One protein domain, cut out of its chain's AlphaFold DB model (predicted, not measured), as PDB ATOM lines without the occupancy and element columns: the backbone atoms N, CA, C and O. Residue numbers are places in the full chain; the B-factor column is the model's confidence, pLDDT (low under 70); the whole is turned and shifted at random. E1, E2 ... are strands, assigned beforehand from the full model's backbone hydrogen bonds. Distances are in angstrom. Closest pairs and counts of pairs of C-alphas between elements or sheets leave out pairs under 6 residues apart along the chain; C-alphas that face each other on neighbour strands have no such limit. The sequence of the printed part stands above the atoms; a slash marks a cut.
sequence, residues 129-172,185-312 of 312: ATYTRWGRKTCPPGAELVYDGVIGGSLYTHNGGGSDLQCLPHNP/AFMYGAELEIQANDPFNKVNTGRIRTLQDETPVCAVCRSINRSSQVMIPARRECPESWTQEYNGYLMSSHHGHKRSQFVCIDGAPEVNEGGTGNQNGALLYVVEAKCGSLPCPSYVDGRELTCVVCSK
ATOM      1  N   ALA A 129      46.318  18.276 -29.906       95.25
ATOM      2  CA  ALA A 129      45.410  19.389 -29.721       95.25
ATOM      3  C   ALA A 129      43.995  18.866 -29.486       95.25
ATOM      4  O   ALA A 129      43.516  17.982 -30.200       95.25
ATOM      5  N   THR A 130      43.319  19.449 -28.501       97.31
ATOM      6  CA  THR A 130      41.908  19.177 -28.229       97.31
ATOM      7  C   THR A 130      41.037  20.220 -28.918       97.31
ATOM      8  O   THR A 130      41.347  21.414 -28.891       97.31
ATOM      9  N   TYR A 131      39.930  19.780 -29.503       98.12
ATOM     10  CA  TYR A 131      38.907  20.642 -30.087       98.12
ATOM     11  C   TYR A 131      37.518  20.034 -29.880       98.12
ATOM     12  O   TYR A 131      37.379  18.832 -29.659       98.12
ATOM     13  N   THR A 132      36.478  20.860 -29.981       98.62
ATOM     14  CA  THR A 132      35.092  20.383 -29.974       98.62
ATOM     15  C   THR A 132      34.570  20.315 -31.404       98.62
ATOM     16  O   THR A 132      34.626  21.293 -32.157       98.62
ATOM     17  N   ARG A 133      34.049  19.152 -31.783       98.56
ATOM     18  CA  ARG A 133      33.241  18.961 -32.980       98.56
ATOM     19  C   ARG A 133      31.782  19.188 -32.623       98.56
ATOM     20  O   ARG A 133      31.135  18.334 -32.019       98.56
ATOM     21  N   TRP A 134      31.274  20.360 -32.971       98.62
ATOM     22  CA  TRP A 134      29.884  20.707 -32.713       98.62
ATOM     23  C   TRP A 134      28.984  20.117 -33.798       98.62
ATOM     24  O   TRP A 134      29.305  20.169 -34.983       98.62
ATOM     25  N   GLY A 135      27.855  19.547 -33.395       97.88
ATOM     26  CA  GLY A 135      26.903  18.882 -34.277       97.88
ATOM     27  C   GLY A 135      27.183  17.401 -34.531       97.88
ATOM     28  O   GLY A 135      26.497  16.827 -35.356       97.88
ATOM     29  N   ARG A 136      28.151  16.735 -33.887       98.12
ATOM     30  CA  ARG A 136      28.410  15.286 -34.078       98.12
ATOM     31  C   ARG A 136      28.828  14.624 -32.773       98.12
ATOM     32  O   ARG A 136      29.507  15.268 -31.985       98.12
ATOM     33  N   LYS A 137      28.495  13.342 -32.581       97.75
ATOM     34  CA  LYS A 137      28.928  12.547 -31.408       97.75
ATOM     35  C   LYS A 137      30.270  11.837 -31.611       97.75
ATOM     36  O   LYS A 137      30.830  11.270 -30.684       97.75
ATOM     37  N   THR A 138      30.801  11.853 -32.833       98.19
ATOM     38  CA  THR A 138      32.008  11.099 -33.207       98.19
ATOM     39  C   THR A 138      33.120  12.005 -33.710       98.19
ATOM     40  O   THR A 138      32.866  12.937 -34.480       98.19
ATOM     41  N   CYS A 139      34.367  11.669 -33.394       98.12
ATOM     42  CA  CYS A 139      35.541  12.324 -33.967       98.12
ATOM     43  C   CYS A 139      35.853  11.816 -35.388       98.12
ATOM     44  O   CYS A 139      35.491  10.689 -35.732       98.12
ATOM     45  N   PRO A 140      36.465  12.645 -36.248       95.81
ATOM     46  CA  PRO A 140      36.945  12.217 -37.559       95.81
ATOM     47  C   PRO A 140      38.127  11.236 -37.436       95.81
ATOM     48  O   PRO A 140      38.771  11.158 -36.385       95.81
ATOM     49  N   PRO A 141      38.457  10.498 -38.513       93.25
ATOM     50  CA  PRO A 141      39.639   9.642 -38.542       93.25
ATOM     51  C   PRO A 141      40.922  10.405 -38.173       93.25
ATOM     52  O   PRO A 141      41.149  11.519 -38.639       93.25
ATOM     53  N   GLY A 142      41.777   9.797 -37.346       90.00
ATOM     54  CA  GLY A 142      43.018  10.420 -36.859       90.00
ATOM     55  C   GLY A 142      42.854  11.309 -35.616       90.00
ATOM     56  O   GLY A 142      43.846  11.864 -35.129       90.00
ATOM     57  N   ALA A 143      41.635  11.434 -35.089       96.12
ATOM     58  CA  ALA A 143      41.356  12.024 -33.786       96.12
ATOM     59  C   ALA A 143      40.675  11.006 -32.856       96.12
ATOM     60  O   ALA A 143      39.854  10.196 -33.284       96.12
ATOM     61  N   GLU A 144      41.020  11.060 -31.573       96.69
ATOM     62  CA  GLU A 144      40.433  10.224 -30.524       96.69
ATOM     63  C   GLU A 144      39.244  10.943 -29.888       96.69
ATOM     64  O   GLU A 144      39.318  12.145 -29.612       96.69
ATOM     65  N   LEU A 145      38.164  10.205 -29.620       98.12
ATOM     66  CA  LEU A 145      37.055  10.708 -28.814       98.12
ATOM     67  C   LEU A 145      37.484  10.782 -27.350       98.12
ATOM     68  O   LEU A 145      37.874   9.776 -26.764       98.12
ATOM     69  N   VAL A 146      37.386  11.975 -26.764       97.94
ATOM     70  CA  VAL A 146      37.547  12.175 -25.320       97.94
ATOM     71  C   VAL A 146      36.212  11.907 -24.628       97.94
ATOM     72  O   VAL A 146      36.151  11.085 -23.719       97.94
ATOM     73  N   TYR A 147      35.146  12.579 -25.074       98.38
ATOM     74  CA  TYR A 147      33.756  12.307 -24.694       98.38
ATOM     75  C   TYR A 147      32.787  12.983 -25.673       98.38
ATOM     76  O   TYR A 147      33.164  13.931 -26.367       98.38
ATOM     77  N   ASP A 148      31.540  12.527 -25.703       98.31
ATOM     78  CA  ASP A 148      30.430  13.165 -26.409       98.31
ATOM     79  C   ASP A 148      29.326  13.635 -25.454       98.31
ATOM     80  O   ASP A 148      29.311  13.323 -24.255       98.31
ATOM     81  N   GLY A 149      28.429  14.462 -25.982       97.38
ATOM     82  CA  GLY A 149      27.447  15.148 -25.169       97.38
ATOM     83  C   GLY A 149      26.467  16.023 -25.937       97.38
ATOM     84  O   GLY A 149      26.295  15.922 -27.155       97.38
ATOM     85  N   VAL A 150      25.830  16.926 -25.195       96.44
ATOM     86  CA  VAL A 150      24.895  17.933 -25.714       96.44
ATOM     87  C   VAL A 150      25.483  19.331 -25.591       96.44
ATOM     88  O   VAL A 150      26.248  19.618 -24.670       96.44
ATOM     89  N   ILE A 151      25.128  20.221 -26.517       97.31
ATOM     90  CA  ILE A 151      25.594  21.608 -26.457       97.31
ATOM     91  C   ILE A 151      24.834  22.344 -25.351       97.31
ATOM     92  O   ILE A 151      23.605  22.321 -25.320       97.31
ATOM     93  N   GLY A 152      25.574  23.000 -24.459       96.25
ATOM     94  CA  GLY A 152      25.050  23.830 -23.383       96.25
ATOM     95  C   GLY A 152      25.468  25.293 -23.507       96.25
ATOM     96  O   GLY A 152      26.561  25.583 -23.989       96.25
ATOM     97  N   GLY A 153      24.629  26.214 -23.042       95.81
ATOM     98  CA  GLY A 153      24.920  27.644 -22.978       95.81
ATOM     99  C   GLY A 153      23.936  28.417 -22.098       95.81
ATOM    100  O   GLY A 153      23.115  27.840 -21.385       95.81
ATOM    101  N   SER A 154      24.016  29.745 -22.140       94.81
ATOM    102  CA  SER A 154      23.082  30.635 -21.435       94.81
ATOM    103  C   SER A 154      21.753  30.790 -22.185       94.81
ATOM    104  O   SER A 154      21.723  30.735 -23.412       94.81
ATOM    105  N   LEU A 155      20.663  31.056 -21.449       93.94
ATOM    106  CA  LEU A 155      19.363  31.411 -22.034       93.94
ATOM    107  C   LEU A 155      19.509  32.651 -22.924       93.94
ATOM    108  O   LEU A 155      20.110  33.640 -22.500       93.94
ATOM    109  N   TYR A 156      18.883  32.651 -24.098       92.56
ATOM    110  CA  TYR A 156      19.017  33.736 -25.081       92.56
ATOM    111  C   TYR A 156      18.640  35.147 -24.574       92.56
ATOM    112  O   TYR A 156      19.157  36.145 -25.083       92.56
ATOM    113  N   THR A 157      17.766  35.252 -23.564       92.69
ATOM    114  CA  THR A 157      17.347  36.533 -22.955       92.69
ATOM    115  C   THR A 157      18.110  36.906 -21.691       92.69
ATOM    116  O   THR A 157      17.958  38.027 -21.198       92.69
ATOM    117  N   HIS A 158      18.927  36.009 -21.133       91.25
ATOM    118  CA  HIS A 158      19.656  36.303 -19.906       91.25
ATOM    119  C   HIS A 158      20.797  37.291 -20.161       91.25
ATOM    120  O   HIS A 158      21.579  37.159 -21.097       91.25
ATOM    121  N   ASN A 159      20.906  38.292 -19.284       89.94
ATOM    122  CA  ASN A 159      21.960  39.307 -19.353       89.94
ATOM    123  C   ASN A 159      23.313  38.815 -18.803       89.94
ATOM    124  O   ASN A 159      24.334  39.440 -19.077       89.94
ATOM    125  N   GLY A 160      23.316  37.749 -17.998       87.69
ATOM    126  CA  GLY A 160      24.502  37.179 -17.353       87.69
ATOM    127  C   GLY A 160      24.567  35.658 -17.506       87.69
ATOM    128  O   GLY A 160      23.674  35.057 -18.097       87.69
ATOM    129  N   GLY A 161      25.617  35.045 -16.957       89.50
ATOM    130  CA  GLY A 161      25.963  33.639 -17.196       89.50
ATOM    131  C   GLY A 161      27.226  33.503 -18.052       89.50
ATOM    132  O   GLY A 161      27.999  34.455 -18.173       89.50
ATOM    133  N   GLY A 162      27.443  32.316 -18.623       90.06
ATOM    134  CA  GLY A 162      28.542  32.061 -19.560       90.06
ATOM    135  C   GLY A 162      28.273  32.672 -20.938       90.06
ATOM    136  O   GLY A 162      27.145  32.620 -21.431       90.06
ATOM    137  N   SER A 163      29.293  33.264 -21.564       90.44
ATOM    138  CA  SER A 163      29.210  33.764 -22.950       90.44
ATOM    139  C   SER A 163      29.566  32.702 -23.992       90.44
ATOM    140  O   SER A 163      29.360  32.895 -25.189       90.44
ATOM    141  N   ASP A 164      30.147  31.605 -23.534       93.38
ATOM    142  CA  ASP A 164      30.593  30.461 -24.298       93.38
ATOM    143  C   ASP A 164      29.564  29.322 -24.274       93.38
ATOM    144  O   ASP A 164      28.606  29.308 -23.502       93.38
ATOM    145  N   LEU A 165      29.774  28.374 -25.179       97.25
ATOM    146  CA  LEU A 165      29.062  27.108 -25.248       97.25
ATOM    147  C   LEU A 165      29.973  26.015 -24.716       97.25
ATOM    148  O   LEU A 165      31.178  26.012 -24.977       97.25
ATOM    149  N   GLN A 166      29.366  25.060 -24.032       97.62
ATOM    150  CA  GLN A 166      30.034  23.929 -23.414       97.62
ATOM    151  C   GLN A 166      29.515  22.628 -24.014       97.62
ATOM    152  O   GLN A 166      28.338  22.523 -24.354       97.62
ATOM    153  N   CYS A 167      30.388  21.630 -24.147       98.25
ATOM    154  CA  CYS A 167      29.949  20.277 -24.468       98.25
ATOM    155  C   CYS A 167      29.655  19.550 -23.156       98.25
ATOM    156  O   CYS A 167      30.570  19.257 -22.392       98.25
ATOM    157  N   LEU A 168      28.382  19.332 -22.846       97.44
ATOM    158  CA  LEU A 168      27.968  18.741 -21.577       97.44
ATOM    159  C   LEU A 168      27.887  17.219 -21.717       97.44
ATOM    160  O   LEU A 168      27.154  16.751 -22.589       97.44
ATOM    161  N   PRO A 169      28.578  16.437 -20.869       97.19
ATOM    162  CA  PRO A 169      28.526  14.983 -20.945       97.19
ATOM    163  C   PRO A 169      27.112  14.471 -20.658       97.19
ATOM    164  O   PRO A 169      26.384  15.038 -19.842       97.19
ATOM    165  N   HIS A 170      26.744  13.348 -21.275       93.75
ATOM    166  CA  HIS A 170      25.435  12.719 -21.068       93.75
ATOM    167  C   HIS A 170      25.175  12.287 -19.614       93.75
ATOM    168  O   HIS A 170      24.028  12.277 -19.173       93.75
ATOM    169  N   ASN A 171      26.238  11.967 -18.873       94.50
ATOM    170  CA  ASN A 171      26.175  11.496 -17.493       94.50
ATOM    171  C   ASN A 171      26.874  12.506 -16.565       94.50
ATOM    172  O   ASN A 171      28.081  12.380 -16.334       94.50
ATOM    173  N   PRO A 172      26.166  13.534 -16.060       95.62
ATOM    174  CA  PRO A 172      26.752  14.512 -15.150       95.62
ATOM    175  C   PRO A 172      27.103  13.876 -13.798       95.62
ATOM    176  O   PRO A 172      26.413  12.982 -13.310       95.62
ATOM    177  N   ALA A 185      23.776  31.315 -11.680       91.81
ATOM    178  CA  ALA A 185      23.842  31.127 -13.128       91.81
ATOM    179  C   ALA A 185      23.149  29.821 -13.553       91.81
ATOM    180  O   ALA A 185      23.045  28.871 -12.776       91.81
ATOM    181  N   PHE A 186      22.714  29.774 -14.811       91.75
ATOM    182  CA  PHE A 186      21.995  28.642 -15.386       91.75
ATOM    183  C   PHE A 186      22.707  28.125 -16.633       91.75
ATOM    184  O   PHE A 186      23.287  28.906 -17.388       91.75
ATOM    185  N   MET A 187      22.613  26.816 -16.848       94.00
ATOM    186  CA  MET A 187      23.080  26.123 -18.042       94.00
ATOM    187  C   MET A 187      21.862  25.523 -18.750       94.00
ATOM    188  O   MET A 187      21.120  24.752 -18.143       94.00
ATOM    189  N   TYR A 188      21.656  25.882 -20.013       93.94
ATOM    190  CA  TYR A 188      20.558  25.419 -20.861       93.94
ATOM    191  C   TYR A 188      21.103  24.613 -22.032       93.94
ATOM    192  O   TYR A 188      22.209  24.882 -22.487       93.94
ATOM    193  N   GLY A 189      20.316  23.669 -22.551       94.94
ATOM    194  CA  GLY A 189      20.607  23.054 -23.846       94.94
ATOM    195  C   GLY A 189      20.557  24.091 -24.971       94.94
ATOM    196  O   GLY A 189      19.842  25.091 -24.860       94.94
ATOM    197  N   ALA A 190      21.336  23.869 -26.026       95.25
ATOM    198  CA  ALA A 190      21.265  24.679 -27.232       95.25
ATOM    199  C   ALA A 190      20.230  24.135 -28.219       95.25
ATOM    200  O   ALA A 190      20.017  22.929 -28.288       95.25
ATOM    201  N   GLU A 191      19.652  25.014 -29.026       95.31
ATOM    202  CA  GLU A 191      18.716  24.681 -30.098       95.31
ATOM    203  C   GLU A 191      19.183  25.322 -31.402       95.31
ATOM    204  O   GLU A 191      19.698  26.446 -31.421       95.31
ATOM    205  N   LEU A 192      19.015  24.587 -32.497       95.38
ATOM    206  CA  LEU A 192      19.207  25.109 -33.839       95.38
ATOM    207  C   LEU A 192      17.972  25.920 -34.251       95.38
ATOM    208  O   LEU A 192      16.846  25.425 -34.266       95.38
ATOM    209  N   GLU A 193      18.203  27.168 -34.631       95.00
ATOM    210  CA  GLU A 193      17.190  28.095 -35.122       95.00
ATOM    211  C   GLU A 193      17.436  28.342 -36.609       95.00
ATOM    212  O   GLU A 193      18.259  29.167 -37.015       95.00
ATOM    213  N   ILE A 194      16.741  27.559 -37.433       90.12
ATOM    214  CA  ILE A 194      16.927  27.505 -38.882       90.12
ATOM    215  C   ILE A 194      15.572  27.717 -39.548       90.12
ATOM    216  O   ILE A 194      14.851  26.776 -39.880       90.12
ATOM    217  N   GLN A 195      15.214  28.988 -39.719       74.50
ATOM    218  CA  GLN A 195      13.903  29.373 -40.241       74.50
ATOM    219  C   GLN A 195      13.843  29.308 -41.773       74.50
ATOM    220  O   GLN A 195      12.887  28.774 -42.334       74.50
ATOM    221  N   ALA A 196      14.860  29.839 -42.456       77.62
ATOM    222  CA  ALA A 196      14.964  29.870 -43.912       77.62
ATOM    223  C   ALA A 196      16.375  29.460 -44.356       77.62
ATOM    224  O   ALA A 196      17.317  29.558 -43.576       77.62
ATOM    225  N   ASN A 197      16.499  28.999 -45.605       83.88
ATOM    226  CA  ASN A 197      17.775  28.641 -46.240       83.88
ATOM    227  C   ASN A 197      18.631  27.649 -45.440       83.88
ATOM    228  O   ASN A 197      19.837  27.825 -45.324       83.88
ATOM    229  N   ASP A 198      18.007  26.591 -44.912       91.69
ATOM    230  CA  ASP A 198      18.705  25.545 -44.161       91.69
ATOM    231  C   ASP A 198      19.868  24.947 -44.976       91.69
ATOM    232  O   ASP A 198      19.622  24.225 -45.955       91.69
ATOM    233  N   PRO A 199      21.127  25.210 -44.578       94.81
ATOM    234  CA  PRO A 199      22.276  24.831 -45.376       94.81
ATOM    235  C   PRO A 199      22.829  23.443 -45.002       94.81
ATOM    236  O   PRO A 199      23.819  22.987 -45.582       94.81
ATOM    237  N   PHE A 200      22.219  22.754 -44.031       96.69
ATOM    238  CA  PHE A 200      22.738  21.509 -43.476       96.69
ATOM    239  C   PHE A 200      22.231  20.262 -44.203       96.69
ATOM    240  O   PHE A 200      21.053  20.117 -44.560       96.69
ATOM    241  N   ASN A 201      23.136  19.292 -44.335       96.31
ATOM    242  CA  ASN A 201      22.833  17.961 -44.830       96.31
ATOM    243  C   ASN A 201      22.197  17.103 -43.725       96.31
ATOM    244  O   ASN A 201      22.805  16.814 -42.699       96.31
ATOM    245  N   LYS A 202      20.980  16.626 -43.976       94.19
ATOM    246  CA  LYS A 202      20.149  15.875 -43.019       94.19
ATOM    247  C   LYS A 202      20.409  14.364 -43.027       94.19
ATOM    248  O   LYS A 202      19.626  13.591 -42.491       94.19
ATOM    249  N   VAL A 203      21.505  13.911 -43.639       95.75
ATOM    250  CA  VAL A 203      21.847  12.479 -43.723       95.75
ATOM    251  C   VAL A 203      21.973  11.808 -42.345       95.75
ATOM    252  O   VAL A 203      21.652  10.630 -42.216       95.75
ATOM    253  N   ASN A 204      22.363  12.560 -41.309       94.56
ATOM    254  CA  ASN A 204      22.571  12.044 -39.953       94.56
ATOM    255  C   ASN A 204      21.421  12.367 -38.977       94.56
ATOM    256  O   ASN A 204      21.550  12.128 -37.780       94.56
ATOM    257  N   THR A 205      20.286  12.890 -39.458       90.25
ATOM    258  CA  THR A 205      19.151  13.300 -38.600       90.25
ATOM    259  C   THR A 205      17.979  12.313 -38.647       90.25
ATOM    260  O   THR A 205      16.887  12.577 -38.137       90.25
ATOM    261  N   GLY A 206      18.174  11.147 -39.268       87.75
ATOM    262  CA  GLY A 206      17.158  10.102 -39.366       87.75
ATOM    263  C   GLY A 206      15.916  10.567 -40.134       87.75
ATOM    264  O   GLY A 206      15.956  10.757 -41.346       87.75
ATOM    265  N   ARG A 207      14.778  10.704 -39.440       85.31
ATOM    266  CA  ARG A 207      13.490  11.120 -40.043       85.31
ATOM    267  C   ARG A 207      13.215  12.623 -39.939       85.31
ATOM    268  O   ARG A 207      12.176  13.079 -40.423       85.31
ATOM    269  N   ILE A 208      14.104  13.377 -39.300       87.00
ATOM    270  CA  ILE A 208      13.941  14.807 -39.051       87.00
ATOM    271  C   ILE A 208      14.187  15.573 -40.354       87.00
ATOM    272  O   ILE A 208      15.239  15.450 -40.978       87.00
ATOM    273  N   ARG A 209      13.180  16.347 -40.776       86.00
ATOM    274  CA  ARG A 209      13.184  17.092 -42.048       86.00
ATOM    275  C   ARG A 209      13.581  18.556 -41.900       86.00
ATOM    276  O   ARG A 209      13.973  19.169 -42.885       86.00
ATOM    277  N   THR A 210      13.443  19.098 -40.699       89.94
ATOM    278  CA  THR A 210      13.819  20.463 -40.338       89.94
ATOM    279  C   THR A 210      14.651  20.397 -39.073       89.94
ATOM    280  O   THR A 210      14.327  19.616 -38.188       89.94
ATOM    281  N   LEU A 211      15.719  21.183 -39.017       92.00
ATOM    282  CA  LEU A 211      16.554  21.308 -37.825       92.00
ATOM    283  C   LEU A 211      16.054  22.401 -36.875       92.00
ATOM    284  O   LEU A 211      16.634  22.583 -35.814       92.00
ATOM    285  N   GLN A 212      14.999  23.131 -37.246       92.94
ATOM    286  CA  GLN A 212      14.376  24.121 -36.373       92.94
ATOM    287  C   GLN A 212      13.938  23.481 -35.055       92.94
ATOM    288  O   GLN A 212      13.212  22.486 -35.071       92.94
ATOM    289  N   ASP A 213      14.304  24.121 -33.944       91.69
ATOM    290  CA  ASP A 213      14.005  23.682 -32.579       91.69
ATOM    291  C   ASP A 213      14.642  22.319 -32.211       91.69
ATOM    292  O   ASP A 213      14.191  21.648 -31.279       91.69
ATOM    293  N   GLU A 214      15.647  21.857 -32.962       92.81
ATOM    294  CA  GLU A 214      16.350  20.608 -32.665       92.81
ATOM    295  C   GLU A 214      17.615  20.880 -31.851       92.81
ATOM    296  O   GLU A 214      18.385  21.797 -32.146       92.81
ATOM    297  N   THR A 215      17.867  20.050 -30.840       93.88
ATOM    298  CA  THR A 215      19.069  20.149 -30.002       93.88
ATOM    299  C   THR A 215      20.263  19.474 -30.683       93.88
ATOM    300  O   THR A 215      20.278  18.242 -30.801       93.88
ATOM    301  N   PRO A 216      21.304  20.224 -31.086       95.12
ATOM    302  CA  PRO A 216      22.525  19.645 -31.621       95.12
ATOM    303  C   PRO A 216      23.361  18.984 -30.517       95.12
ATOM    304  O   PRO A 216      23.330  19.359 -29.340       95.12
ATOM    305  N   VAL A 217      24.155  18.002 -30.923       97.44
ATOM    306  CA  VAL A 217      25.084  17.261 -30.054       97.44
ATOM    307  C   VAL A 217      26.520  17.751 -30.232       97.44
ATOM    308  O   VAL A 217      26.792  18.615 -31.065       97.44
ATOM    309  N   CYS A 218      27.462  17.228 -29.459       98.56
ATOM    310  CA  CYS A 218      28.874  17.578 -29.574       98.56
ATOM    311  C   CYS A 218      29.787  16.411 -29.209       98.56
ATOM    312  O   CYS A 218      29.396  15.503 -28.481       98.56
ATOM    313  N   ALA A 219      31.025  16.482 -29.689       98.69
ATOM    314  CA  ALA A 219      32.103  15.576 -29.330       98.69
ATOM    315  C   ALA A 219      33.370  16.375 -29.048       98.69
ATOM    316  O   ALA A 219      33.763  17.228 -29.842       98.69
ATOM    317  N   VAL A 220      34.031  16.089 -27.934       98.62
ATOM    318  CA  VAL A 220      35.368  16.604 -27.649       98.62
ATOM    319  C   VAL A 220      36.385  15.600 -28.167       98.62
ATOM    320  O   VAL A 220      36.391  14.433 -27.775       98.62
ATOM    321  N   CYS A 221      37.244  16.073 -29.058       98.44
ATOM    322  CA  CYS A 221      38.183  15.274 -29.826       98.44
ATOM    323  C   CYS A 221      39.616  15.691 -29.533       98.44
ATOM    324  O   CYS A 221      39.896  16.872 -29.319       98.44
ATOM    325  N   ARG A 222      40.539  14.732 -29.589       97.38
ATOM    326  CA  ARG A 222      41.980  14.971 -29.511       97.38
ATOM    327  C   ARG A 222      42.653  14.509 -30.796       97.38
ATOM    328  O   ARG A 222      42.687  13.315 -31.083       97.38
ATOM    329  N   SER A 223      43.231  15.437 -31.552       96.06
ATOM    330  CA  SER A 223      44.029  15.105 -32.735       96.06
ATOM    331  C   SER A 223      45.366  14.503 -32.307       96.06
ATOM    332  O   SER A 223      46.178  15.174 -31.670       96.06
ATOM    333  N   ILE A 224      45.623  13.243 -32.664       92.69
ATOM    334  CA  ILE A 224      46.889  12.576 -32.330       92.69
ATOM    335  C   ILE A 224      48.024  13.195 -33.161       92.69
ATOM    336  O   ILE A 224      47.850  13.455 -34.354       92.69
ATOM    337  N   ASN A 225      49.184  13.417 -32.536       90.38
ATOM    338  CA  ASN A 225      50.425  13.923 -33.144       90.38
ATOM    339  C   ASN A 225      50.332  15.316 -33.790       90.38
ATOM    340  O   ASN A 225      51.250  15.714 -34.500       90.38
ATOM    341  N   ARG A 226      49.257  16.063 -33.529       92.69
ATOM    342  CA  ARG A 226      49.021  17.413 -34.053       92.69
ATOM    343  C   ARG A 226      48.802  18.333 -32.872       92.69
ATOM    344  O   ARG A 226      47.849  18.144 -32.128       92.69
ATOM    345  N   SER A 227      49.728  19.250 -32.631       93.69
ATOM    346  CA  SER A 227      49.798  20.038 -31.395       93.69
ATOM    347  C   SER A 227      49.023  21.354 -31.455       93.69
ATOM    348  O   SER A 227      48.829  21.987 -30.419       93.69
ATOM    349  N   SER A 228      48.553  21.759 -32.638       95.50
ATOM    350  CA  SER A 228      47.790  22.993 -32.842       95.50
ATOM    351  C   SER A 228      46.445  22.726 -33.507       95.50
ATOM    352  O   SER A 228      46.321  21.825 -34.334       95.50
ATOM    353  N   GLN A 229      45.441  23.542 -33.177       97.38
ATOM    354  CA  GLN A 229      44.140  23.545 -33.847       97.38
ATOM    355  C   GLN A 229      43.626  24.969 -34.061       97.38
ATOM    356  O   GLN A 229      43.974  25.874 -33.299       97.38
ATOM    357  N   VAL A 230      42.822  25.165 -35.105       98.19
ATOM    358  CA  VAL A 230      42.200  26.451 -35.430       98.19
ATOM    359  C   VAL A 230      40.850  26.256 -36.117       98.19
ATOM    360  O   VAL A 230      40.710  25.418 -37.007       98.19
ATOM    361  N   MET A 231      39.864  27.074 -35.742       98.50
ATOM    362  CA  MET A 231      38.636  27.268 -36.515       98.50
ATOM    363  C   MET A 231      38.812  28.477 -37.434       98.50
ATOM    364  O   MET A 231      39.162  29.563 -36.973       98.50
ATOM    365  N   ILE A 232      38.578  28.286 -38.731       98.75
ATOM    366  CA  ILE A 232      38.688  29.331 -39.748       98.75
ATOM    367  C   ILE A 232      37.280  29.625 -40.289       98.75
ATOM    368  O   ILE A 232      36.704  28.772 -40.976       98.75
ATOM    369  N   PRO A 233      36.704  30.806 -39.997       98.44
ATOM    370  CA  PRO A 233      35.412  31.204 -40.545       98.44
ATOM    371  C   PRO A 233      35.528  31.573 -42.032       98.44
ATOM    372  O   PRO A 233      36.610  31.878 -42.535       98.44
ATOM    373  N   ALA A 234      34.398  31.551 -42.740       98.12
ATOM    374  CA  ALA A 234      34.271  31.833 -44.174       98.12
ATOM    375  C   ALA A 234      35.135  30.935 -45.089       98.12
ATOM    376  O   ALA A 234      35.487  31.310 -46.208       98.12
ATOM    377  N   ARG A 235      35.485  29.730 -44.623       98.31
ATOM    378  CA  ARG A 235      36.263  28.730 -45.370       98.31
ATOM    379  C   ARG A 235      35.628  27.355 -45.238       98.31
ATOM    380  O   ARG A 235      34.951  27.082 -44.254       98.31
ATOM    381  N   ARG A 236      35.833  26.498 -46.240       98.31
ATOM    382  CA  ARG A 236      35.410  25.083 -46.222       98.31
ATOM    383  C   ARG A 236      36.578  24.105 -46.191       98.31
ATOM    384  O   ARG A 236      36.338  22.919 -45.998       98.31
ATOM    385  N   GLU A 237      37.787  24.618 -46.395       98.50
ATOM    386  CA  GLU A 237      39.023  23.865 -46.581       98.50
ATOM    387  C   GLU A 237      40.143  24.525 -45.782       98.50
ATOM    388  O   GLU A 237      40.234  25.762 -45.716       98.50
ATOM    389  N   CYS A 238      40.994  23.688 -45.199       98.50
ATOM    390  CA  CYS A 238      42.158  24.125 -44.446       98.50
ATOM    391  C   CYS A 238      43.255  24.705 -45.353       98.50
ATOM    392  O   CYS A 238      43.316  24.380 -46.540       98.50
ATOM    393  N   PRO A 239      44.142  25.559 -44.815       98.25
ATOM    394  CA  PRO A 239      45.349  25.971 -45.518       98.25
ATOM    395  C   PRO A 239      46.237  24.770 -45.858       98.25
ATOM    396  O   PRO A 239      46.135  23.703 -45.252       98.25
ATOM    397  N   GLU A 240      47.166  24.966 -46.787       97.25
ATOM    398  CA  GLU A 240      48.142  23.938 -47.137       97.25
ATOM    399  C   GLU A 240      48.918  23.447 -45.900       97.25
ATOM    400  O   GLU A 240      49.256  24.221 -44.997       97.25
ATOM    401  N   SER A 241      49.212  22.144 -45.855       95.31
ATOM    402  CA  SER A 241      49.876  21.470 -44.725       95.31
ATOM    403  C   SER A 241      49.105  21.477 -43.393       95.31
ATOM    404  O   SER A 241      49.687  21.141 -42.361       95.31
ATOM    405  N   TRP A 242      47.827  21.863 -43.388       97.88
ATOM    406  CA  TRP A 242      46.917  21.647 -42.262       97.88
ATOM    407  C   TRP A 242      45.966  20.499 -42.576       97.88
ATOM    408  O   TRP A 242      45.516  20.336 -43.708       97.88
ATOM    409  N   THR A 243      45.635  19.710 -41.558       97.31
ATOM    410  CA  THR A 243      44.663  18.628 -41.705       97.31
ATOM    411  C   THR A 243      43.275  19.135 -41.357       97.31
ATOM    412  O   THR A 243      43.088  19.756 -40.313       97.31
ATOM    413  N   GLN A 244      42.297  18.846 -42.209       98.12
ATOM    414  CA  GLN A 244      40.897  19.127 -41.916       98.12
ATOM    415  C   GLN A 244      40.333  18.102 -40.936       98.12
ATOM    416  O   GLN A 244      40.357  16.906 -41.207       98.12
ATOM    417  N   GLU A 245      39.784  18.587 -39.826       98.06
ATOM    418  CA  GLU A 245      39.036  17.768 -38.874       98.06
ATOM    419  C   GLU A 245      37.565  17.675 -39.296       98.06
ATOM    420  O   GLU A 245      37.014  16.585 -39.439       98.06
ATOM    421  N   TYR A 246      36.925  18.820 -39.549       98.69
ATOM    422  CA  TYR A 246      35.575  18.894 -40.113       98.69
ATOM    423  C   TYR A 246      35.292  20.287 -40.687       98.69
ATOM    424  O   TYR A 246      36.010  21.247 -40.407       98.69
ATOM    425  N   ASN A 247      34.233  20.401 -41.487       98.75
ATOM    426  CA  ASN A 247      33.719  21.672 -41.984       98.75
ATOM    427  C   ASN A 247      32.192  21.748 -41.849       98.75
ATOM    428  O   ASN A 247      31.512  20.745 -41.620       98.75
ATOM    429  N   GLY A 248      31.657  22.955 -41.988       98.62
ATOM    430  CA  GLY A 248      30.226  23.204 -41.897       98.62
ATOM    431  C   GLY A 248      29.896  24.687 -41.939       98.62
ATOM    432  O   GLY A 248      30.462  25.409 -42.765       98.62
ATOM    433  N   TYR A 249      28.990  25.129 -41.069       98.62
ATOM    434  CA  TYR A 249      28.478  26.501 -41.046       98.62
ATOM    435  C   TYR A 249      28.762  27.197 -39.721       98.62
ATOM    436  O   TYR A 249      28.668  26.606 -38.643       98.62
ATOM    437  N   LEU A 250      29.148  28.467 -39.823       98.62
ATOM    438  CA  LEU A 250      29.397  29.318 -38.675       98.62
ATOM    439  C   LEU A 250      28.052  29.694 -38.054       98.62
ATOM    440  O   LEU A 250      27.160  30.180 -38.749       98.62
ATOM    441  N   MET A 251      27.916  29.482 -36.751       98.25
ATOM    442  CA  MET A 251      26.698  29.783 -36.008       98.25
ATOM    443  C   MET A 251      26.995  30.586 -34.744       98.25
ATOM    444  O   MET A 251      28.080  30.486 -34.162       98.25
ATOM    445  N   SER A 252      26.028  31.397 -34.324       97.50
ATOM    446  CA  SER A 252      26.063  32.143 -33.063       97.50
ATOM    447  C   SER A 252      24.653  32.550 -32.621       97.50
ATOM    448  O   SER A 252      23.663  32.159 -33.230       97.50
ATOM    449  N   SER A 253      24.562  33.341 -31.556       95.69
ATOM    450  CA  SER A 253      23.314  33.951 -31.095       95.69
ATOM    451  C   SER A 253      22.750  34.927 -32.140       95.69
ATOM    452  O   SER A 253      23.505  35.538 -32.900       95.69
ATOM    453  N   HIS A 254      21.427  35.103 -32.162       95.94
ATOM    454  CA  HIS A 254      20.758  36.064 -33.045       95.94
ATOM    455  C   HIS A 254      21.273  37.488 -32.800       95.94
ATOM    456  O   HIS A 254      21.535  37.879 -31.662       95.94
ATOM    457  N   HIS A 255      21.332  38.310 -33.849       93.62
ATOM    458  CA  HIS A 255      21.836  39.687 -33.761       93.62
ATOM    459  C   HIS A 255      21.045  40.580 -32.782       93.62
ATOM    460  O   HIS A 255      21.583  41.558 -32.270       93.62
ATOM    461  N   GLY A 256      19.776  40.250 -32.511       95.00
ATOM    462  CA  GLY A 256      18.931  40.931 -31.521       95.00
ATOM    463  C   GLY A 256      19.043  40.396 -30.086       95.00
ATOM    464  O   GLY A 256      18.422  40.948 -29.181       95.00
ATOM    465  N   HIS A 257      19.790  39.314 -29.857       93.94
ATOM    466  CA  HIS A 257      19.962  38.692 -28.541       93.94
ATOM    467  C   HIS A 257      21.269  39.144 -27.878       93.94
ATOM    468  O   HIS A 257      22.033  39.954 -28.406       93.94
ATOM    469  N   LYS A 258      21.550  38.619 -26.679       92.69
ATOM    470  CA  LYS A 258      22.872  38.797 -26.074       92.69
ATOM    471  C   LYS A 258      23.927  38.025 -26.859       92.69
ATOM    472  O   LYS A 258      23.665  36.940 -27.383       92.69
ATOM    473  N   ARG A 259      25.126  38.611 -26.930       92.12
ATOM    474  CA  ARG A 259      26.262  38.022 -27.644       92.12
ATOM    475  C   ARG A 259      26.632  36.664 -27.048       92.12
ATOM    476  O   ARG A 259      26.687  36.516 -25.828       92.12
ATOM    477  N   SER A 260      26.959  35.728 -27.924       93.06
ATOM    478  CA  SER A 260      27.615  34.467 -27.589       93.06
ATOM    479  C   SER A 260      28.854  34.307 -28.473       93.06
ATOM    480  O   SER A 260      29.165  35.182 -29.286       93.06
ATOM    481  N   GLN A 261      29.595  33.221 -28.298       95.81
ATOM    482  CA  GLN A 261      30.713  32.886 -29.169       95.81
ATOM    483  C   GLN A 261      30.249  32.471 -30.576       95.81
ATOM    484  O   GLN A 261      29.099  32.083 -30.791       95.81
ATOM    485  N   PHE A 262      31.171  32.528 -31.534       98.12
ATOM    486  CA  PHE A 262      30.999  31.927 -32.853       98.12
ATOM    487  C   PHE A 262      31.518  30.490 -32.830       98.12
ATOM    488  O   PHE A 262      32.661  30.257 -32.439       98.12
ATOM    489  N   VAL A 263      30.704  29.535 -33.276       98.50
ATOM    490  CA  VAL A 263      31.082  28.118 -33.368       98.50
ATOM    491  C   VAL A 263      30.881  27.575 -34.770       98.50
ATOM    492  O   VAL A 263      30.035  28.054 -35.520       98.50
ATOM    493  N   CYS A 264      31.669  26.562 -35.122       98.75
ATOM    494  CA  CYS A 264      31.504  25.831 -36.368       98.75
ATOM    495  C   CYS A 264      30.636  24.597 -36.124       98.75
ATOM    496  O   CYS A 264      31.095  23.680 -35.449       98.75
ATOM    497  N   ILE A 265      29.405  24.569 -36.636       98.56
ATOM    498  CA  ILE A 265      28.557  23.369 -36.594       98.56
ATOM    499  C   ILE A 265      28.841  22.531 -37.838       98.56
ATOM    500  O   ILE A 265      28.861  23.066 -38.946       98.56
ATOM    501  N   ASP A 266      29.063  21.228 -37.654       98.69
ATOM    502  CA  ASP A 266      29.302  20.264 -38.730       98.69
ATOM    503  C   ASP A 266      28.216  20.342 -39.813       98.69
ATOM    504  O   ASP A 266      27.028  20.449 -39.516       98.69
ATOM    505  N   GLY A 267      28.625  20.282 -41.083       98.19
ATOM    506  CA  GLY A 267      27.714  20.417 -42.220       98.19
ATOM    507  C   GLY A 267      26.667  19.303 -42.332       98.19
ATOM    508  O   GLY A 267      25.687  19.473 -43.056       98.19
ATOM    509  N   ALA A 268      26.853  18.181 -41.631       97.56
ATOM    510  CA  ALA A 268      25.891  17.089 -41.551       97.56
ATOM    511  C   ALA A 268      25.600  16.726 -40.085       97.56
ATOM    512  O   ALA A 268      26.062  15.675 -39.620       97.56
ATOM    513  N   PRO A 269      24.882  17.586 -39.342       97.12
ATOM    514  CA  PRO A 269      24.775  17.461 -37.904       97.12
ATOM    515  C   PRO A 269      23.933  16.250 -37.488       97.12
ATOM    516  O   PRO A 269      23.083  15.763 -38.228       97.12
ATOM    517  N   GLU A 270      24.168  15.791 -36.270       96.69
ATOM    518  CA  GLU A 270      23.340  14.882 -35.494       96.69
ATOM    519  C   GLU A 270      22.600  15.695 -34.425       96.69
ATOM    520  O   GLU A 270      23.110  16.695 -33.909       96.69
ATOM    521  N   VAL A 271      21.404  15.239 -34.069       92.50
ATOM    522  CA  VAL A 271      20.555  15.885 -33.064       92.50
ATOM    523  C   VAL A 271      20.155  14.888 -31.984       92.50
ATOM    524  O   VAL A 271      20.166  13.671 -32.192       92.50
ATOM    525  N   ASN A 272      19.878  15.399 -30.790       86.56
ATOM    526  CA  ASN A 272      19.518  14.584 -29.641       86.56
ATOM    527  C   ASN A 272      18.041  14.161 -29.711       86.56
ATOM    528  O   ASN A 272      17.164  15.012 -29.814       86.56
ATOM    529  N   GLU A 273      17.746  12.865 -29.561       71.00
ATOM    530  CA  GLU A 273      16.387  12.309 -29.719       71.00
ATOM    531  C   GLU A 273      15.357  12.863 -28.709       71.00
ATOM    532  O   GLU A 273      14.152  12.774 -28.941       71.00
ATOM    533  N   GLY A 274      15.816  13.447 -27.595       63.12
ATOM    534  CA  GLY A 274      14.973  14.064 -26.561       63.12
ATOM    535  C   GLY A 274      14.934  15.596 -26.572       63.12
ATOM    536  O   GLY A 274      14.282  16.180 -25.711       63.12
ATOM    537  N   GLY A 275      15.638  16.246 -27.501       61.09
ATOM    538  CA  GLY A 275      15.813  17.699 -27.543       61.09
ATOM    539  C   GLY A 275      14.975  18.392 -28.615       61.09
ATOM    540  O   GLY A 275      15.482  19.262 -29.313       61.09
ATOM    541  N   THR A 276      13.731  17.945 -28.794       62.69
ATOM    542  CA  THR A 276      12.815  18.474 -29.810       62.69
ATOM    543  C   THR A 276      11.896  19.542 -29.214       62.69
ATOM    544  O   THR A 276      11.188  19.268 -28.234       62.69
ATOM    545  N   GLY A 277      11.782  20.702 -29.856       67.38
ATOM    546  CA  GLY A 277      10.748  21.708 -29.589       67.38
ATOM    547  C   GLY A 277      11.302  23.042 -29.096       67.38
ATOM    548  O   GLY A 277      12.471  23.159 -28.804       67.38
ATOM    549  N   ASN A 278      10.452  24.063 -29.040       81.06
ATOM    550  CA  ASN A 278      10.866  25.441 -28.776       81.06
ATOM    551  C   ASN A 278      11.018  25.698 -27.258       81.06
ATOM    552  O   ASN A 278      10.122  26.260 -26.616       81.06
ATOM    553  N   GLN A 279      12.092  25.200 -26.644       84.50
ATOM    554  CA  GLN A 279      12.423  25.438 -25.235       84.50
ATOM    555  C   GLN A 279      13.113  26.792 -25.011       84.50
ATOM    556  O   GLN A 279      13.061  27.320 -23.898       84.50
ATOM    557  N   ASN A 280      13.656  27.387 -26.073       87.00
ATOM    558  CA  ASN A 280      14.381  28.652 -26.101       87.00
ATOM    559  C   ASN A 280      15.524  28.712 -25.088       87.00
ATOM    560  O   ASN A 280      15.593  29.636 -24.275       87.00
ATOM    561  N   GLY A 281      16.393  27.703 -25.118       92.00
ATOM    562  CA  GLY A 281      17.595  27.632 -24.293       92.00
ATOM    563  C   GLY A 281      18.687  28.594 -24.771       92.00
ATOM    564  O   GLY A 281      18.475  29.804 -24.917       92.00
ATOM    565  N   ALA A 282      19.876  28.048 -25.022       95.00
ATOM    566  CA  ALA A 282      20.834  28.718 -25.895       95.00
ATOM    567  C   ALA A 282      20.362  28.560 -27.346       95.00
ATOM    568  O   ALA A 282      19.917  27.489 -27.735       95.00
ATOM    569  N   LEU A 283      20.453  29.607 -28.159       95.56
ATOM    570  CA  LEU A 283      19.938  29.572 -29.529       95.56
ATOM    571  C   LEU A 283      21.064  29.796 -30.533       95.56
ATOM    572  O   LEU A 283      21.859  30.727 -30.381       95.56
ATOM    573  N   LEU A 284      21.116  28.945 -31.555       97.25
ATOM    574  CA  LEU A 284      22.123  28.972 -32.608       97.25
ATOM    575  C   LEU A 284      21.484  29.301 -33.952       97.25
ATOM    576  O   LEU A 284      20.699  28.525 -34.487       97.25
ATOM    577  N   TYR A 285      21.917  30.415 -34.528       97.31
ATOM    578  CA  TYR A 285      21.525  30.919 -35.838       97.31
ATOM    579  C   TYR A 285      22.722  30.872 -36.779       97.31
ATOM    580  O   TYR A 285      23.860  31.115 -36.359       97.31
ATOM    581  N   VAL A 286      22.469  30.579 -38.053       97.50
ATOM    582  CA  VAL A 286      23.498  30.659 -39.093       97.50
ATOM    583  C   VAL A 286      23.964  32.108 -39.223       97.50
ATOM    584  O   VAL A 286      23.158  33.036 -39.231       97.50
ATOM    585  N   VAL A 287      25.279  32.310 -39.282       97.69
ATOM    586  CA  VAL A 287      25.869  33.642 -39.425       97.69
ATOM    587  C   VAL A 287      25.898  34.028 -40.891       97.69
ATOM    588  O   VAL A 287      26.465  33.314 -41.716       97.69
ATOM    589  N   GLU A 288      25.361  35.199 -41.201       96.75
ATOM    590  CA  GLU A 288      25.395  35.790 -42.534       96.75
ATOM    591  C   GLU A 288      26.495  36.855 -42.626       96.75
ATOM    592  O   GLU A 288      26.775  37.591 -41.673       96.75
ATOM    593  N   ALA A 289      27.127  36.963 -43.791       97.38
ATOM    594  CA  ALA A 289      28.027  38.063 -44.092       97.38
ATOM    595  C   ALA A 289      27.245  39.378 -44.209       97.38
ATOM    596  O   ALA A 289      26.216  39.441 -44.879       97.38
ATOM    597  N   LYS A 290      27.772  40.458 -43.624       97.06
ATOM    598  CA  LYS A 290      27.225  41.809 -43.786       97.06
ATOM    599  C   LYS A 290      28.253  42.722 -44.442       97.06
ATOM    600  O   LYS A 290      29.302  42.975 -43.853       97.06
ATOM    601  N   CYS A 291      27.963  43.205 -45.650       97.25
ATOM    602  CA  CYS A 291      28.826  44.157 -46.351       97.25
ATOM    603  C   CYS A 291      28.910  45.490 -45.587       97.25
ATOM    604  O   CYS A 291      27.995  45.886 -44.864       97.25
ATOM    605  N   GLY A 292      30.030  46.191 -45.759       95.44
ATOM    606  CA  GLY A 292      30.358  47.430 -45.057       95.44
ATOM    607  C   GLY A 292      31.870  47.503 -44.909       95.44
ATOM    608  O   GLY A 292      32.584  47.510 -45.906       95.44
ATOM    609  N   SER A 293      32.369  47.448 -43.673       96.44
ATOM    610  CA  SER A 293      33.803  47.224 -43.424       96.44
ATOM    611  C   SER A 293      34.264  45.816 -43.821       96.44
ATOM    612  O   SER A 293      35.460  45.585 -43.985       96.44
ATOM    613  N   LEU A 294      33.330  44.868 -43.976       96.38
ATOM    614  CA  LEU A 294      33.609  43.572 -44.586       96.38
ATOM    615  C   LEU A 294      33.745  43.762 -46.112       96.38
ATOM    616  O   LEU A 294      32.817  44.290 -46.732       96.38
ATOM    617  N   PRO A 295      34.875  43.365 -46.726       96.25
ATOM    618  CA  PRO A 295      35.178  43.722 -48.106       96.25
ATOM    619  C   PRO A 295      34.339  42.913 -49.100       96.25
ATOM    620  O   PRO A 295      34.511  41.702 -49.251       96.25
ATOM    621  N   CYS A 296      33.472  43.597 -49.835       95.12
ATOM    622  CA  CYS A 296      32.703  43.028 -50.940       95.12
ATOM    623  C   CYS A 296      33.365  43.443 -52.276       95.12
ATOM    624  O   CYS A 296      33.818  44.585 -52.380       95.12
ATOM    625  N   PRO A 297      33.507  42.543 -53.276       91.62
ATOM    626  CA  PRO A 297      32.739  41.307 -53.473       91.62
ATOM    627  C   PRO A 297      33.395  40.015 -52.948       91.62
ATOM    628  O   PRO A 297      32.868  38.933 -53.202       91.62
ATOM    629  N   SER A 298      34.531  40.087 -52.241       94.94
ATOM    630  CA  SER A 298      35.157  38.888 -51.648       94.94
ATOM    631  C   SER A 298      34.225  38.194 -50.648       94.94
ATOM    632  O   SER A 298      34.189  36.968 -50.576       94.94
ATOM    633  N   TYR A 299      33.431  38.986 -49.926       97.50
ATOM    634  CA  TYR A 299      32.210  38.559 -49.250       97.50
ATOM    635  C   TYR A 299      30.977  39.006 -50.047       97.50
ATOM    636  O   TYR A 299      31.044  39.926 -50.863       97.50
ATOM    637  N   VAL A 300      29.834  38.370 -49.786       97.38
ATOM    638  CA  VAL A 300      28.548  38.703 -50.414       97.38
ATOM    639  C   VAL A 300      27.523  38.966 -49.319       97.38
ATOM    640  O   VAL A 300      27.369  38.122 -48.442       97.38
ATOM    641  N   ASP A 301      26.848  40.120 -49.365       97.00
ATOM    642  CA  ASP A 301      25.849  40.509 -48.354       97.00
ATOM    643  C   ASP A 301      24.763  39.435 -48.220       97.00
ATOM    644  O   ASP A 301      24.261  38.924 -49.223       97.00
ATOM    645  N   GLY A 302      24.428  39.086 -46.980       95.00
ATOM    646  CA  GLY A 302      23.409  38.097 -46.637       95.00
ATOM    647  C   GLY A 302      23.815  36.639 -46.856       95.00
ATOM    648  O   GLY A 302      23.007  35.757 -46.608       95.00
ATOM    649  N   ARG A 303      25.036  36.342 -47.324       95.88
ATOM    650  CA  ARG A 303      25.453  34.953 -47.569       95.88
ATOM    651  C   ARG A 303      25.870  34.253 -46.279       95.88
ATOM    652  O   ARG A 303      26.705  34.775 -45.540       95.88
ATOM    653  N   GLU A 304      25.373  33.041 -46.071       97.12
ATOM    654  CA  GLU A 304      25.710  32.185 -44.937       97.12
ATOM    655  C   GLU A 304      27.205  31.839 -44.935       97.12
ATOM    656  O   GLU A 304      27.774  31.358 -45.923       97.12
ATOM    657  N   LEU A 305      27.867  32.084 -43.806       98.06
ATOM    658  CA  LEU A 305      29.291  31.839 -43.646       98.06
ATOM    659  C   LEU A 305      29.551  30.373 -43.313       98.06
ATOM    660  O   LEU A 305      29.072  29.836 -42.316       98.06
ATOM    661  N   THR A 306      30.389  29.733 -44.122       98.62
ATOM    662  CA  THR A 306      30.927  28.411 -43.799       98.62
ATOM    663  C   THR A 306      32.037  28.510 -42.757       98.62
ATOM    664  O   THR A 306      32.531  29.593 -42.440       98.62
ATOM    665  N   CYS A 307      32.492  27.374 -42.259       98.88
ATOM    666  CA  CYS A 307      33.650  27.278 -41.383       98.88
ATOM    667  C   CYS A 307      34.353  25.931 -41.561       98.88
ATOM    668  O   CYS A 307      33.763  24.951 -42.030       98.88
ATOM    669  N   VAL A 308      35.618  25.883 -41.159       98.88
ATOM    670  CA  VAL A 308      36.419  24.659 -41.114       98.88
ATOM    671  C   VAL A 308      37.240  24.637 -39.831       98.88
ATOM    672  O   VAL A 308      37.743  25.675 -39.400       98.88
ATOM    673  N   VAL A 309      37.363  23.467 -39.212       98.75
ATOM    674  CA  VAL A 309      38.275  23.229 -38.091       98.75
ATOM    675  C   VAL A 309      39.448  22.400 -38.588       98.75
ATOM    676  O   VAL A 309      39.271  21.357 -39.223       98.75
ATOM    677  N   CYS A 310      40.647  22.893 -38.307       98.44
ATOM    678  CA  CYS A 310      41.907  22.382 -38.821       98.44
ATOM    679  C   CYS A 310      42.871  22.078 -37.678       98.44
ATOM    680  O   CYS A 310      42.841  22.753 -36.649       98.44
ATOM    681  N   SER A 311      43.783  21.133 -37.887       97.56
ATOM    682  CA  SER A 311      44.862  20.813 -36.948       97.56
ATOM    683  C   SER A 311      46.215  20.631 -37.644       97.56
ATOM    684  O   SER A 311      46.279  20.400 -38.859       97.56
ATOM    685  N   LYS A 312      47.300  20.768 -36.875       94.56
ATOM    686  CA  LYS A 312      48.686  20.639 -37.341       94.56
ATOM    687  C   LYS A 312      49.614  20.105 -36.260       94.56
ATOM    688  O   LYS A 312      49.449  20.494 -35.081       94.56
TER     689      LYS A 312
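What this domain is: This is residues 129 to 172 and 185 to 312 of the 312 residues of the protein "short-chain collagen C4-like" of Lingula unguis (UniProt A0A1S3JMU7). Two groups of strands stand side by side, E1, E2, E3 and E5 in one and E6, E7, E8 and E11 in the other, each built along a long strand that bends, E2 and E7; the parallel pair E4 and E10 bridges them at one end, where E9 also lies on E5. Residues 293 to 298 stick out from the body. The printed part has 172 residues, with no named helix and eleven strands, E1 to E11 in order along the chain, in one strongly twisted branched sheet, mixed in direction. The class is all strand, though under half of the residues, 74, are in named strands. The whole is compact, with a radius of gyration of the C-alphas of 15.7 A and spans of 45 by 42 by 35 A.

Where its parts are: Begin at C-alpha 143, (41.356, 12.024, -33.786): E2, residues 143 to 153, runs 25.1 A and bends by 67 degrees at residue 146. E5, residues 214 to 224, spans 31.6 A; E7, residues 243 to 252, spans 24.6 A and bends by 62 degrees at residue 248. Find E1 at residues 129 to 134, E3 at 166 to 169, E4 at 188 to 193, E6 at 229 to 233, E8 at 263 to 266, E9 at 271 to 276 and E10 at 282 to 286. E11, residues 306 to 311, ends at C-alpha 311, (44.862, 20.813, -36.948).

How they stand to each other: Look beside E2: E3 is on one side, in a hairpin with N 150 and O 168 at 2.9 A, and E4 and E5 are on the other, with N 153 and O 188 at 2.8 A and N 144 and O 222 at 2.8 A. Beside E5, E1 and E9 are on one side, antiparallel to it, with N 133 and O 219 at 2.7 A and N 215 and O 275 at 2.9 A. E4 and E10 are parallel at 24 degrees, with N 191 and O 282 at 2.8 A. E10 and E7 are antiparallel neighbours, with N 285 and O 252 within hydrogen-bond range at 2.8 A. E8 is on one side of E7, in a hairpin with N 251 and O 263 at 2.8 A; E10 and E11 are on the other, E11 with N 248 and O 307 at 2.9 A. E6 is an edge strand beside E11, with N 232 and O 308 at 2.8 A. Between the groups, the closest C-alphas of E1 and E8, Trp 134 and Ile 265, are 4.9 A apart. E3 and E7 are apart.

The domain as a whole: The C-alphas farthest apart, Asn 171 and Pro 297, are 47.2 A apart. Residues 173 to 184 are not printed; C-alphas 172 and 185 are 17.0 A apart across that cut. The links E2 to E3, E4 to E5 and E10 to E11 are long. Mean pLDDT of the printed part is 94.2; residues 274 to 277 are under 70.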